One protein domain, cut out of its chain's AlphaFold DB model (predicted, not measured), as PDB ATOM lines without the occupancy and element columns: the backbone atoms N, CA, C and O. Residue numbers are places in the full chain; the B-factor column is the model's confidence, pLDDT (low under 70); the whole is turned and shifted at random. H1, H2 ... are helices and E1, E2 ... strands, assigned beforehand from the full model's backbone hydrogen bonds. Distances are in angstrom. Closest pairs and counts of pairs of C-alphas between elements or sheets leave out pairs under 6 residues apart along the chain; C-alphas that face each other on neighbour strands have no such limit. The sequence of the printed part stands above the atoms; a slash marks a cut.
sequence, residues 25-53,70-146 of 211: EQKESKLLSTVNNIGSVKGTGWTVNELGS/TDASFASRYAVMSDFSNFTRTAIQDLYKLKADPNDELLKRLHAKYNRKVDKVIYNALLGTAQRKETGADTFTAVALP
ATOM      1  N   GLU A  25     116.883 157.141 137.957       87.69
ATOM      2  CA  GLU A  25     117.048 157.474 139.361       87.69
ATOM      3  C   GLU A  25     115.755 157.234 140.131       87.69
ATOM      4  O   GLU A  25     114.659 157.213 139.569       87.69
ATOM      5  N   GLN A  26     115.892 157.032 141.439       87.19
ATOM      6  CA  GLN A  26     114.751 156.901 142.333       87.19
ATOM      7  C   GLN A  26     113.975 158.220 142.372       87.19
ATOM      8  O   GLN A  26     114.521 159.244 142.786       87.19
ATOM      9  N   LYS A  27     112.709 158.171 141.948       89.56
ATOM     10  CA  LYS A  27     111.828 159.342 141.870       89.56
ATOM     11  C   LYS A  27     111.021 159.560 143.142       89.56
ATOM     12  O   LYS A  27     110.895 160.700 143.571       89.56
ATOM     13  N   GLU A  28     110.528 158.494 143.759       91.06
ATOM     14  CA  GLU A  28     109.681 158.534 144.957       91.06
ATOM     15  C   GLU A  28     110.419 157.991 146.181       91.06
ATOM     16  O   GLU A  28     111.387 157.240 146.047       91.06
ATOM     17  N   SER A  29     109.991 158.399 147.374       92.38
ATOM     18  CA  SER A  29     110.557 157.905 148.632       92.38
ATOM     19  C   SER A  29     110.053 156.490 148.914       92.38
ATOM     20  O   SER A  29     108.880 156.195 148.703       92.38
ATOM     21  N   LYS A  30     110.951 155.619 149.383       91.19
ATOM     22  CA  LYS A  30     110.626 154.227 149.731       91.19
ATOM     23  C   LYS A  30     110.271 154.045 151.204       91.19
ATOM     24  O   LYS A  30     109.579 153.090 151.530       91.19
ATOM     25  N   LEU A  31     110.783 154.910 152.083       92.19
ATOM     26  CA  LEU A  31     110.652 154.764 153.536       92.19
ATOM     27  C   LEU A  31     109.661 155.755 154.153       92.19
ATOM     28  O   LEU A  31     109.292 155.611 155.311       92.19
ATOM     29  N   LEU A  32     109.207 156.769 153.412       90.19
ATOM     30  CA  LEU A  32     108.293 157.768 153.970       90.19
ATOM     31  C   LEU A  32     106.941 157.170 154.386       90.19
ATOM     32  O   LEU A  32     106.346 157.648 155.344       90.19
ATOM     33  N   SER A  33     106.462 156.127 153.705       88.88
ATOM     34  CA  SER A  33     105.216 155.447 154.079       88.88
ATOM     35  C   SER A  33     105.355 154.558 155.315       88.88
ATOM     36  O   SER A  33     104.344 154.187 155.893       88.88
ATOM     37  N   THR A  34     106.581 154.205 155.719       88.88
ATOM     38  CA  THR A  34     106.833 153.295 156.849       88.88
ATOM     39  C   THR A  34     106.999 154.037 158.176       88.88
ATOM     40  O   THR A  34     107.384 153.432 159.170       88.88
ATOM     41  N   VAL A  35     106.806 155.360 158.195       87.69
ATOM     42  CA  VAL A  35     106.992 156.201 159.383       87.69
ATOM     43  C   VAL A  35     105.741 157.014 159.682       87.69
ATOM     44  O   VAL A  35     105.036 157.470 158.782       87.69
ATOM     45  N   ASN A  36     105.500 157.262 160.968       87.69
ATOM     46  CA  ASN A  36     104.392 158.098 161.412       87.69
ATOM     47  C   ASN A  36     104.700 159.578 161.159       87.69
ATOM     48  O   ASN A  36     105.577 160.169 161.791       87.69
ATOM     49  N   ASN A  37     103.961 160.184 160.230       85.88
ATOM     50  CA  ASN A  37     104.102 161.594 159.902       85.88
ATOM     51  C   ASN A  37     103.187 162.456 160.787       85.88
ATOM     52  O   ASN A  37     101.965 162.397 160.677       85.88
ATOM     53  N   ILE A  38     103.793 163.292 161.631       85.56
ATOM     54  CA  ILE A  38     103.087 164.226 162.524       85.56
ATOM     55  C   ILE A  38     102.683 165.546 161.840       85.56
ATOM     56  O   ILE A  38     102.056 166.404 162.459       85.56
ATOM     57  N   GLY A  39     103.042 165.730 160.566       84.44
ATOM     58  CA  GLY A  39     102.778 166.943 159.802       84.44
ATOM     59  C   GLY A  39     103.807 168.046 160.055       84.44
ATOM     60  O   GLY A  39     105.008 167.800 160.155       84.44
ATOM     61  N   SER A  40     103.346 169.298 160.101       86.19
ATOM     62  CA  SER A  40     104.221 170.463 160.250       86.19
ATOM     63  C   SER A  40     104.577 170.731 161.712       86.19
ATOM     64  O   SER A  40     103.691 170.972 162.532       86.19
ATOM     65  N   VAL A  41     105.871 170.806 162.009       85.50
ATOM     66  CA  VAL A  41     106.392 171.255 163.307       85.50
ATOM     67  C   VAL A  41     106.693 172.754 163.243       85.50
ATOM     68  O   VAL A  41     107.247 173.241 162.259       85.50
ATOM     69  N   LYS A  42     106.338 173.498 164.295       85.75
ATOM     70  CA  LYS A  42     106.740 174.901 164.479       85.75
ATOM     71  C   LYS A  42     107.817 174.979 165.562       85.75
ATOM     72  O   LYS A  42     107.596 174.482 166.660       85.75
ATOM     73  N   GLY A  43     108.932 175.651 165.275       84.31
ATOM     74  CA  GLY A  43     110.055 175.820 166.207       84.31
ATOM     75  C   GLY A  43     111.309 175.051 165.782       84.31
ATOM     76  O   GLY A  43     111.380 174.530 164.675       84.31
ATOM     77  N   THR A  44     112.315 175.004 166.655       84.25
ATOM     78  CA  THR A  44     113.620 174.361 166.393       84.25
ATOM     79  C   THR A  44     113.613 172.842 166.589       84.25
ATOM     80  O   THR A  44     114.597 172.173 166.277       84.25
ATOM     81  N   GLY A  45     112.525 172.286 167.118       84.12
ATOM     82  CA  GLY A  45     112.393 170.865 167.401       84.12
ATOM     83  C   GLY A  45     110.997 170.492 167.890       84.12
ATOM     84  O   GLY A  45     110.129 171.351 168.049       84.12
ATOM     85  N   TRP A  46     110.795 169.199 168.118       87.25
ATOM     86  CA  TRP A  46     109.543 168.593 168.563       87.25
ATOM     87  C   TRP A  46     109.807 167.548 169.647       87.25
ATOM     88  O   TRP A  46     110.855 166.901 169.644       87.25
ATOM     89  N   THR A  47     108.848 167.361 170.553       87.56
ATOM     90  CA  THR A  47     108.924 166.365 171.624       87.56
ATOM     91  C   THR A  47     107.821 165.317 171.523       87.56
ATOM     92  O   THR A  47     106.659 165.670 171.347       87.56
ATOM     93  N   VAL A  48     108.164 164.041 171.711       87.19
ATOM     94  CA  VAL A  48     107.205 162.931 171.843       87.19
ATOM     95  C   VAL A  48     107.240 162.423 173.277       87.19
ATOM     96  O   VAL A  48     108.300 162.046 173.767       87.19
ATOM     97  N   ASN A  49     106.092 162.398 173.950       88.00
ATOM     98  CA  ASN A  49     106.014 161.928 175.330       88.00
ATOM     99  C   ASN A  49     105.870 160.406 175.377       88.00
ATOM    100  O   ASN A  49     105.063 159.826 174.655       88.00
ATOM    101  N   GLU A  50     106.650 159.785 176.250       85.25
ATOM    102  CA  GLU A  50     106.653 158.355 176.518       85.25
ATOM    103  C   GLU A  50     106.017 158.090 177.881       85.25
ATOM    104  O   GLU A  50     106.337 158.756 178.873       85.25
ATOM    105  N   LEU A  51     105.161 157.073 177.926       83.75
ATOM    106  CA  LEU A  51     104.660 156.475 179.153       83.75
ATOM    107  C   LEU A  51     105.251 155.069 179.268       83.75
ATOM    108  O   LEU A  51     105.158 154.280 178.329       83.75
ATOM    109  N   GLY A  52     105.895 154.772 180.391       77.62
ATOM    110  CA  GLY A  52     106.412 153.440 180.682       77.62
ATOM    111  C   GLY A  52     105.319 152.470 181.132       77.62
ATOM    112  O   GLY A  52     104.159 152.840 181.302       77.62
ATOM    113  N   SER A  53     105.706 151.212 181.350       72.81
ATOM    114  CA  SER A  53     104.794 150.188 181.868       72.81
ATOM    115  C   SER A  53     104.233 150.580 183.242       72.81
ATOM    116  O   SER A  53     104.952 151.126 184.080       72.81
ATOM    117  N   THR A  70     100.969 151.507 192.026       77.50
ATOM    118  CA  THR A  70     102.068 151.379 191.071       77.50
ATOM    119  C   THR A  70     102.195 152.686 190.297       77.50
ATOM    120  O   THR A  70     101.231 153.169 189.704       77.50
ATOM    121  N   ASP A  71     103.385 153.282 190.337       79.50
ATOM    122  CA  ASP A  71     103.664 154.527 189.628       79.50
ATOM    123  C   ASP A  71     104.096 154.241 188.188       79.50
ATOM    124  O   ASP A  71     104.937 153.377 187.927       79.50
ATOM    125  N   ALA A  72     103.552 155.008 187.244       79.81
ATOM    126  CA  ALA A  72     104.021 154.995 185.865       79.81
ATOM    127  C   ALA A  72     105.267 155.879 185.717       79.81
ATOM    128  O   ALA A  72     105.337 156.981 186.265       79.81
ATOM    129  N   SER A  73     106.239 155.425 184.925       82.88
ATOM    130  CA  SER A  73     107.375 156.268 184.541       82.88
ATOM    131  C   SER A  73     107.018 157.139 183.335       82.88
ATOM    132  O   SER A  73     106.393 156.671 182.387       82.88
ATOM    133  N   PHE A  74     107.434 158.405 183.357       84.62
ATOM    134  CA  PHE A  74     107.233 159.352 182.259       84.62
ATOM    135  C   PHE A  74     108.582 159.805 181.711       84.62
ATOM    136  O   PHE A  74     109.524 160.037 182.468       84.62
ATOM    137  N   ALA A  75     108.666 159.966 180.397       87.56
ATOM    138  CA  ALA A  75     109.813 160.583 179.747       87.56
ATOM    139  C   ALA A  75     109.379 161.308 178.472       87.56
ATOM    140  O   ALA A  75     108.233 161.209 178.040       87.56
ATOM    141  N   SER A  76     110.293 162.049 177.857       89.12
ATOM    142  CA  SER A  76     110.041 162.698 176.573       89.12
ATOM    143  C   SER A  76     111.244 162.557 175.646       89.12
ATOM    144  O   SER A  76     112.392 162.671 176.078       89.12
ATOM    145  N   ARG A  77     110.991 162.288 174.366       88.31
ATOM    146  CA  ARG A  77     111.994 162.230 173.301       88.31
ATOM    147  C   ARG A  77     112.029 163.537 172.555       88.31
ATOM    148  O   ARG A  77     110.974 164.065 172.226       88.31
ATOM    149  N   TYR A  78     113.222 164.016 172.233       88.12
ATOM    150  CA  TYR A  78     113.400 165.269 171.513       88.12
ATOM    151  C   TYR A  78     113.989 165.045 170.122       88.12
ATOM    152  O   TYR A  78     115.018 164.387 169.959       88.12
ATOM    153  N   ALA A  79     113.325 165.619 169.123       85.81
ATOM    154  CA  ALA A  79     113.750 165.645 167.734       85.81
ATOM    155  C   ALA A  79     114.096 167.083 167.333       85.81
ATOM    156  O   ALA A  79     113.319 168.006 167.573       85.81
ATOM    157  N   VAL A  80     115.253 167.272 166.700       86.44
ATOM    158  CA  VAL A  80     115.750 168.588 166.267       86.44
ATOM    159  C   VAL A  80     115.495 168.776 164.776       86.44
ATOM    160  O   VAL A  80     115.696 167.854 163.982       86.44
ATOM    161  N   MET A  81     115.081 169.979 164.383       87.00
ATOM    162  CA  MET A  81     114.887 170.331 162.980       87.00
ATOM    163  C   MET A  81     116.241 170.543 162.285       87.00
ATOM    164  O   MET A  81     117.124 171.210 162.817       87.00
ATOM    165  N   SER A  82     116.413 169.956 161.099       87.06
ATOM    166  CA  SER A  82     117.629 170.085 160.287       87.06
ATOM    167  C   SER A  82     117.314 170.730 158.943       87.06
ATOM    168  O   SER A  82     116.399 170.287 158.249       87.06
ATOM    169  N   ASP A  83     118.118 171.716 158.547       87.50
ATOM    170  CA  ASP A  83     117.944 172.432 157.285       87.50
ATOM    171  C   ASP A  83     118.751 171.789 156.148       87.50
ATOM    172  O   ASP A  83     119.931 171.455 156.292       87.50
ATOM    173  N   PHE A  84     118.126 171.653 154.975       85.19
ATOM    174  CA  PHE A  84     118.775 171.146 153.766       85.19
ATOM    175  C   PHE A  84     118.500 172.071 152.581       85.19
ATOM    176  O   PHE A  84     117.430 172.033 151.977       85.19
ATOM    177  N   SER A  85     119.485 172.886 152.208       83.31
ATOM    178  CA  SER A  85     119.378 173.791 151.064       83.31
ATOM    179  C   SER A  85     119.893 173.155 149.772       83.31
ATOM    180  O   SER A  85     120.978 172.567 149.752       83.31
ATOM    181  N   ASN A  86     119.170 173.335 148.667       78.75
ATOM    182  CA  ASN A  86     119.680 173.065 147.326       78.75
ATOM    183  C   ASN A  86     119.150 174.121 146.353       78.75
ATOM    184  O   ASN A  86     117.941 174.245 146.180       78.75
ATOM    185  N   PHE A  87     120.058 174.859 145.716       75.88
ATOM    186  CA  PHE A  87     119.714 175.936 144.797       75.88
ATOM    187  C   PHE A  87     120.324 175.655 143.430       75.88
ATOM    188  O   PHE A  87     121.540 175.544 143.290       75.88
ATOM    189  N   THR A  88     119.473 175.558 142.415       76.62
ATOM    190  CA  THR A  88     119.883 175.418 141.017       76.62
ATOM    191  C   THR A  88     119.139 176.460 140.202       76.62
ATOM    192  O   THR A  88     117.910 176.493 140.226       76.62
ATOM    193  N   ARG A  89     119.869 177.330 139.503       73.75
ATOM    194  CA  ARG A  89     119.290 178.382 138.664       73.75
ATOM    195  C   ARG A  89     120.017 178.443 137.331       73.75
ATOM    196  O   ARG A  89     121.244 178.453 137.298       73.75
ATOM    197  N   THR A  90     119.241 178.560 136.264       76.19
ATOM    198  CA  THR A  90     119.726 178.834 134.909       76.19
ATOM    199  C   THR A  90     119.646 180.341 134.649       76.19
ATOM    200  O   THR A  90     118.707 181.005 135.097       76.19
ATOM    201  N   ALA A  91     120.633 180.918 133.962       78.81
ATOM    202  CA  ALA A  91     120.582 182.327 133.584       78.81
ATOM    203  C   ALA A  91     119.600 182.539 132.420       78.81
ATOM    204  O   ALA A  91     119.613 181.795 131.443       78.81
ATOM    205  N   ILE A  92     118.776 183.591 132.497       79.94
ATOM    206  CA  ILE A  92     117.740 183.891 131.487       79.94
ATOM    207  C   ILE A  92     118.360 184.110 130.098       79.94
ATOM    208  O   ILE A  92     117.818 183.670 129.092       79.94
ATOM    209  N   GLN A  93     119.539 184.731 130.041       83.38
ATOM    210  CA  GLN A  93     120.279 184.980 128.798       83.38
ATOM    211  C   GLN A  93     120.745 183.706 128.074       83.38
ATOM    212  O   GLN A  93     120.960 183.737 126.864       83.38
ATOM    213  N   ASP A  94     120.905 182.598 128.802       78.38
ATOM    214  CA  ASP A  94     121.330 181.324 128.228       78.38
ATOM    215  C   ASP A  94     120.127 180.490 127.783       78.38
ATOM    216  O   ASP A  94     120.250 179.725 126.833       78.38
ATOM    217  N   LEU A  95     118.943 180.710 128.371       78.88
ATOM    218  CA  LEU A  95     117.707 180.015 127.998       78.88
ATOM    219  C   LEU A  95     117.366 180.188 126.509       78.88
ATOM    220  O   LEU A  95     117.011 179.220 125.852       78.88
ATOM    221  N   TYR A  96     117.563 181.385 125.949       78.06
ATOM    222  CA  TYR A  96     117.318 181.654 124.523       78.06
ATOM    223  C   TYR A  96     118.341 181.012 123.575       78.06
ATOM    224  O   TYR A  96     118.103 180.941 122.371       78.06
ATOM    225  N   LYS A  97     119.494 180.578 124.096       81.31
ATOM    226  CA  LYS A  97     120.542 179.903 123.316       81.31
ATOM    227  C   LYS A  97     120.377 178.383 123.327       81.31
ATOM    228  O   LYS A  97     121.059 177.693 122.572       81.31
ATOM    229  N   LEU A  98     119.511 177.859 124.195       79.75
ATOM    230  CA  LEU A  98     119.254 176.434 124.337       79.75
ATOM    231  C   LEU A  98     118.094 176.019 123.430       79.75
ATOM    232  O   LEU A  98     117.060 176.677 123.373       79.75
ATOM    233  N   LYS A  99     118.268 174.897 122.727       82.25
ATOM    234  CA  LYS A  99     117.218 174.302 121.887       82.25
ATOM    235  C   LYS A  99     116.134 173.604 122.721       82.25
ATOM    236  O   LYS A  99     114.976 173.589 122.326       82.25
ATOM    237  N   ALA A 100     116.522 173.048 123.866       82.50
ATOM    238  CA  ALA A 100     115.647 172.381 124.822       82.50
ATOM    239  C   ALA A 100     115.676 173.143 126.154       82.50
ATOM    240  O   ALA A 100     116.750 173.547 126.602       82.50
ATOM    241  N   ASP A 101     114.523 173.318 126.800       82.50
ATOM    242  CA  ASP A 101     114.445 173.950 128.120       82.50
ATOM    243  C   ASP A 101     114.805 172.930 129.225       82.50
ATOM    244  O   ASP A 101     114.119 171.913 129.363       82.50
ATOM    245  N   PRO A 102     115.868 173.157 130.022       81.44
ATOM    246  CA  PRO A 102     116.266 172.241 131.085       81.44
ATOM    247  C   PRO A 102     115.425 172.370 132.364       81.44
ATOM    248  O   PRO A 102     115.571 171.533 133.254       81.44
ATOM    249  N   ASN A 103     114.598 173.411 132.513       81.38
ATOM    250  CA  ASN A 103     113.998 173.763 133.804       81.38
ATOM    251  C   ASN A 103     113.003 172.712 134.323       81.38
ATOM    252  O   ASN A 103     113.011 172.418 135.518       81.38
ATOM    253  N   ASP A 104     112.184 172.115 133.450       81.88
ATOM    254  CA  ASP A 104     111.224 171.069 133.846       81.88
ATOM    255  C   ASP A 104     111.946 169.802 134.335       81.88
ATOM    256  O   ASP A 104     111.662 169.269 135.411       81.88
ATOM    257  N   GLU A 105     112.967 169.363 133.595       84.31
ATOM    258  CA  GLU A 105     113.752 168.195 133.987       84.31
ATOM    259  C   GLU A 105     114.544 168.472 135.273       84.31
ATOM    260  O   GLU A 105     114.565 167.653 136.188       84.31
ATOM    261  N   LEU A 106     115.125 169.666 135.410       85.50
ATOM    262  CA  LEU A 106     115.829 170.080 136.622       85.50
ATOM    263  C   LEU A 106     114.922 170.032 137.861       85.50
ATOM    264  O   LEU A 106     115.346 169.533 138.906       85.50
ATOM    265  N   LEU A 107     113.676 170.504 137.740       83.94
ATOM    266  CA  LEU A 107     112.698 170.478 138.826       83.94
ATOM    267  C   LEU A 107     112.352 169.038 139.225       83.94
ATOM    268  O   LEU A 107     112.419 168.689 140.406       83.94
ATOM    269  N   LYS A 108     112.071 168.167 138.249       87.12
ATOM    270  CA  LYS A 108     111.805 166.736 138.491       87.12
ATOM    271  C   LYS A 108     112.967 166.054 139.214       87.12
ATOM    272  O   LYS A 108     112.755 165.329 140.189       87.12
ATOM    273  N   ARG A 109     114.205 166.337 138.802       87.31
ATOM    274  CA  ARG A 109     115.413 165.793 139.443       87.31
ATOM    275  C   ARG A 109     115.636 166.344 140.847       87.31
ATOM    276  O   ARG A 109     116.117 165.626 141.730       87.31
ATOM    277  N   LEU A 110     115.267 167.601 141.081       88.06
ATOM    278  CA  LEU A 110     115.315 168.204 142.407       88.06
ATOM    279  C   LEU A 110     114.332 167.513 143.364       88.06
ATOM    280  O   LEU A 110     114.732 167.148 144.472       88.06
ATOM    281  N   HIS A 111     113.106 167.235 142.913       88.25
ATOM    282  CA  HIS A 111     112.130 166.445 143.673       88.25
ATOM    283  C   HIS A 111     112.617 165.010 143.935       88.25
ATOM    284  O   HIS A 111     112.574 164.539 145.071       88.25
ATOM    285  N   ALA A 112     113.180 164.335 142.931       90.94
ATOM    286  CA  ALA A 112     113.768 163.002 143.102       90.94
ATOM    287  C   ALA A 112     114.929 162.995 144.122       90.94
ATOM    288  O   ALA A 112     115.095 162.071 144.923       90.94
ATOM    289  N   LYS A 113     115.759 164.046 144.134       90.88
ATOM    290  CA  LYS A 113     116.829 164.219 145.130       90.88
ATOM    291  C   LYS A 113     116.275 164.465 146.535       90.88
ATOM    292  O   LYS A 113     116.829 163.913 147.485       90.88
ATOM    293  N   TYR A 114     115.205 165.247 146.662       90.69
ATOM    294  CA  TYR A 114     114.507 165.448 147.933       90.69
ATOM    295  C   TYR A 114     114.031 164.108 148.512       90.69
ATOM    296  O   TYR A 114     114.392 163.771 149.636       90.69
ATOM    297  N   ASN A 115     113.357 163.283 147.710       93.00
ATOM    298  CA  ASN A 115     112.844 161.985 148.155       93.00
ATOM    299  C   ASN A 115     113.953 161.021 148.612       93.00
ATOM    300  O   ASN A 115     113.846 160.405 149.671       93.00
ATOM    301  N   ARG A 116     115.082 160.962 147.894       93.00
ATOM    302  CA  ARG A 116     116.262 160.188 148.333       93.00
ATOM    303  C   ARG A 116     116.871 160.717 149.629       93.00
ATOM    304  O   ARG A 116     117.401 159.953 150.435       93.00
ATOM    305  N   LYS A 117     116.855 162.038 149.821       93.12
ATOM    306  CA  LYS A 117     117.374 162.661 151.040       93.12
ATOM    307  C   LYS A 117     116.482 162.340 152.236       93.12
ATOM    308  O   LYS A 117     117.036 162.036 153.289       93.12
ATOM    309  N   VAL A 118     115.160 162.353 152.060       92.19
ATOM    310  CA  VAL A 118     114.187 161.909 153.070       92.19
ATOM    311  C   VAL A 118     114.480 160.470 153.491       92.19
ATOM    312  O   VAL A 118     114.715 160.233 154.673       92.19
ATOM    313  N   ASP A 119     114.611 159.542 152.537       94.44
ATOM    314  CA  ASP A 119     114.943 158.142 152.846       94.44
ATOM    315  C   ASP A 119     116.264 158.010 153.615       94.44
ATOM    316  O   ASP A 119     116.350 157.270 154.591       94.44
ATOM    317  N   LYS A 120     117.297 158.767 153.224       93.06
ATOM    318  CA  LYS A 120     118.589 158.756 153.925       93.06
ATOM    319  C   LYS A 120     118.481 159.276 155.361       93.06
ATOM    320  O   LYS A 120     119.179 158.775 156.238       93.06
ATOM    321  N   VAL A 121     117.652 160.291 155.602       92.56
ATOM    322  CA  VAL A 121     117.410 160.816 156.952       92.56
ATOM    323  C   VAL A 121     116.672 159.780 157.797       92.56
ATOM    324  O   VAL A 121     117.112 159.518 158.912       92.56
ATOM    325  N   ILE A 122     115.629 159.142 157.254       92.38
ATOM    326  CA  ILE A 122     114.872 158.087 157.945       92.38
ATOM    327  C   ILE A 122     115.786 156.905 158.295       92.38
ATOM    328  O   ILE A 122     115.831 156.482 159.446       92.38
ATOM    329  N   TYR A 123     116.575 156.422 157.333       92.38
ATOM    330  CA  TYR A 123     117.504 155.311 157.549       92.38
ATOM    331  C   TYR A 123     118.546 155.621 158.633       92.38
ATOM    332  O   TYR A 123     118.794 154.812 159.523       92.38
ATOM    333  N   ASN A 124     119.132 156.820 158.598       90.88
ATOM    334  CA  ASN A 124     120.099 157.233 159.613       90.88
ATOM    335  C   ASN A 124     119.453 157.417 160.994       90.88
ATOM    336  O   ASN A 124     120.104 157.155 162.000       90.88
ATOM    337  N   ALA A 125     118.199 157.877 161.049       89.12
ATOM    338  CA  ALA A 125     117.463 158.026 162.300       89.12
ATOM    339  C   ALA A 125     117.145 156.665 162.938       89.12
ATOM    340  O   ALA A 125     117.268 156.538 164.152       89.12
ATOM    341  N   LEU A 126     116.828 155.643 162.131       87.75
ATOM    342  CA  LEU A 126     116.579 154.273 162.598       87.75
ATOM    343  C   LEU A 126     117.783 153.673 163.345       87.75
ATOM    344  O   LEU A 126     117.612 152.992 164.349       87.75
ATOM    345  N   LEU A 127     119.001 153.933 162.861       86.94
ATOM    346  CA  LEU A 127     120.251 153.463 163.478       86.94
ATOM    347  C   LEU A 127     120.808 154.433 164.535       86.94
ATOM    348  O   LEU A 127     121.841 154.166 165.148       86.94
ATOM    349  N   GLY A 128     120.178 155.598 164.682       85.06
ATOM    350  CA  GLY A 128     120.696 156.723 165.443       85.06
ATOM    351  C   GLY A 128     120.488 156.609 166.951       85.06
ATOM    352  O   GLY A 128     119.879 155.680 167.474       85.06
ATOM    353  N   THR A 129     120.996 157.613 167.666       89.12
ATOM    354  CA  THR A 129     120.714 157.791 169.096       89.12
ATOM    355  C   THR A 129     119.525 158.730 169.275       89.12
ATOM    356  O   THR A 129     119.422 159.753 168.596       89.12
ATOM    357  N   ALA A 130     118.630 158.398 170.203       86.56
ATOM    358  CA  ALA A 130     117.465 159.212 170.524       86.56
ATOM    359  C   ALA A 130     117.722 160.026 171.798       86.56
ATOM    360  O   ALA A 130     118.085 159.468 172.834       86.56
ATOM    361  N   GLN A 131     117.501 161.340 171.744       89.88
ATOM    362  CA  GLN A 131     117.627 162.217 172.910       89.88
ATOM    363  C   GLN A 131     116.420 162.028 173.834       89.88
ATOM    364  O   GLN A 131     115.283 162.189 173.388       89.88
ATOM    365  N   ARG A 132     116.654 161.678 175.104       87.75
ATOM    366  CA  ARG A 132     115.615 161.431 176.115       87.75
ATOM    367  C   ARG A 132     115.737 162.411 177.274       87.75
ATOM    368  O   ARG A 132     116.836 162.700 177.735       87.75
ATOM    369  N   LYS A 133     114.599 162.893 177.761       86.75
ATOM    370  CA  LYS A 133     114.463 163.705 178.970       86.75
ATOM    371  C   LYS A 133     113.641 162.926 179.994       86.75
ATOM    372  O   LYS A 133     112.508 162.545 179.709       86.75
ATOM    373  N   GLU A 134     114.222 162.697 181.169       77.62
ATOM    374  CA  GLU A 134     113.612 161.931 182.276       77.62
ATOM    375  C   GLU A 134     113.352 162.786 183.523       77.62
ATOM    376  O   GLU A 134     112.594 162.398 184.404       77.62
ATOM    377  N   THR A 135     113.974 163.963 183.613       75.62
ATOM    378  CA  THR A 135     113.819 164.885 184.745       75.62
ATOM    379  C   THR A 135     113.341 166.248 184.256       75.62
ATOM    380  O   THR A 135     113.408 166.550 183.067       75.62
ATOM    381  N   GLY A 136     112.823 167.085 185.162       68.12
ATOM    382  CA  GLY A 136     112.275 168.400 184.806       68.12
ATOM    383  C   GLY A 136     113.293 169.363 184.181       68.12
ATOM    384  O   GLY A 136     112.898 170.252 183.426       68.12
ATOM    385  N   ALA A 137     114.590 169.163 184.437       70.75
ATOM    386  CA  ALA A 137     115.664 169.947 183.837       70.75
ATOM    387  C   ALA A 137     115.792 169.658 182.333       70.75
ATOM    388  O   ALA A 137     115.630 168.518 181.906       70.75
ATOM    389  N   ASP A 138     116.129 170.666 181.524       70.19
ATOM    390  CA  ASP A 138     116.359 170.535 180.071       70.19
ATOM    391  C   ASP A 138     117.681 169.823 179.726       70.19
ATOM    392  O   ASP A 138     118.406 170.187 178.802       70.19
ATOM    393  N   THR A 139     117.998 168.782 180.489       79.56
ATOM    394  CA  THR A 139     119.131 167.901 180.258       79.56
ATOM    395  C   THR A 139     118.641 166.695 179.473       79.56
ATOM    396  O   THR A 139     117.860 165.884 179.973       79.56
ATOM    397  N   PHE A 140     119.119 166.574 178.238       82.75
ATOM    398  CA  PHE A 140     118.843 165.433 177.376       82.75
ATOM    399  C   PHE A 140     119.987 164.425 177.457       82.75
ATOM    400  O   PHE A 140     121.160 164.794 177.375       82.75
ATOM    401  N   THR A 141     119.648 163.150 177.606       88.31
ATOM    402  CA  THR A 141     120.598 162.041 177.546       88.31
ATOM    403  C   THR A 141     120.450 161.313 176.217       88.31
ATOM    404  O   THR A 141     119.346 161.028 175.749       88.31
ATOM    405  N   ALA A 142     121.578 161.019 175.574       87.88
ATOM    406  CA  ALA A 142     121.584 160.238 174.347       87.88
ATOM    407  C   ALA A 142     121.365 158.759 174.688       87.88
ATOM    408  O   ALA A 142     122.185 158.146 175.371       87.88
ATOM    409  N   VAL A 143     120.277 158.178 174.189       88.25
ATOM    410  CA  VAL A 143     119.979 156.750 174.330       88.25
ATOM    411  C   VAL A 143     120.242 156.075 172.989       88.25
ATOM    412  O   VAL A 143     119.565 156.356 172.000       88.25
ATOM    413  N   ALA A 144     121.253 155.212 172.950       89.25
ATOM    414  CA  ALA A 144     121.558 154.387 171.784       89.25
ATOM    415  C   ALA A 144     120.670 153.138 171.733       89.25
ATOM    416  O   ALA A 144     120.123 152.715 172.754       89.25
ATOM    417  N   LEU A 145     120.578 152.526 170.549       85.69
ATOM    418  CA  LEU A 145     119.979 151.204 170.403       85.69
ATOM    419  C   LEU A 145     120.735 150.203 171.302       85.69
ATOM    420  O   LEU A 145     121.963 150.105 171.194       85.69
ATOM    421  N   PRO A 146     120.051 149.468 172.198       88.12
ATOM    422  CA  PRO A 146     120.707 148.497 173.062       88.12
ATOM    423  C   PRO A 146     121.458 147.438 172.249       88.12
ATOM    424  O   PRO A 146     120.900 146.851 171.324       88.12
TER     425      PRO A 146
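Overview. This is residues 25 to 53 and 70 to 146 of the 211 residues of an uncharacterized protein of Acinetobacter sp. ANC 4779 (UniProt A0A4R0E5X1). The model is long and narrow: a small twisted sheet of four strands at one end, and a long arm in which the helix H2 runs back beside the drawn-out residues 81 to 91, with the short helix H1 in the turn at the arm's far tip. The first printed residues, 25 to 44, hold no named element and run beside H2 toward the sheet before entering E1. The printed part has 106 residues, in the order E1, E2, H1, H2, E3, E4; under half of them are in named elements, and the class is mixed, helices and strands. The sheet's order is E1, E2, E3, E4, antiparallel throughout. The whole is extended, with a radius of gyration of the C-alphas of 20.5 A and spans of 75 by 26 by 22 A.

Along the chain. After residues 25 to 44, E1 takes residues 45 to 51, 20.1 A long, with C-alpha 45 at (112.393, 170.865, 167.401). Beyond the cut, E2 takes residues 74 to 80, 20.3 A long. H1 is residues 92 to 95. H2, residues 103 to 126, is the longest helix at 34.9 A, from C-alpha 103 at (113.998, 173.763, 133.804) to C-alpha 126 at (116.579, 154.273, 162.598). E3 is residues 130 to 133, 10.0 A long, and E4 is residues 141 to 143, ending with C-alpha 143 at (119.979, 156.750, 174.330).

Arrangement. E1 and E4 are the edge strands of the sheet, which is only just strongly twisted, its C-alphas lying up to 4.3 A off the best plane. E1 and E2 are antiparallel at 158 degrees between their directions, with N 46 and O 79 at 2.8 A and N 77 and O 48 at 2.8 A, within hydrogen-bond range. E2 and E3 are antiparallel at 132 degrees, with N 78 and O 131 at 3.0 A. E3 and E4 form a hairpin, antiparallel at 137 degrees, with N 132 and O 141 at 2.8 A. H2 is not on the sheet, and neither is H1. H1 and H2 are apart. In H2 every O i to N i+4 pair is within hydrogen-bond range; H1 is too short for such a pair.

Size, cuts and confidence. The two C-alphas farthest apart, those of Thr 70 and Lys 97, are 75.8 A from each other. Residues 54 to 69 are not printed, and C-alphas 53 and 70 are 9.7 A apart across this cut, which falls in the link from E1 to E2. The link from E2 to H1 is long, with 11 residues, while that from H2 to E3 is tight, with 3. The mean pLDDT of the printed part is 85.2, and residue 136 alone is under 70.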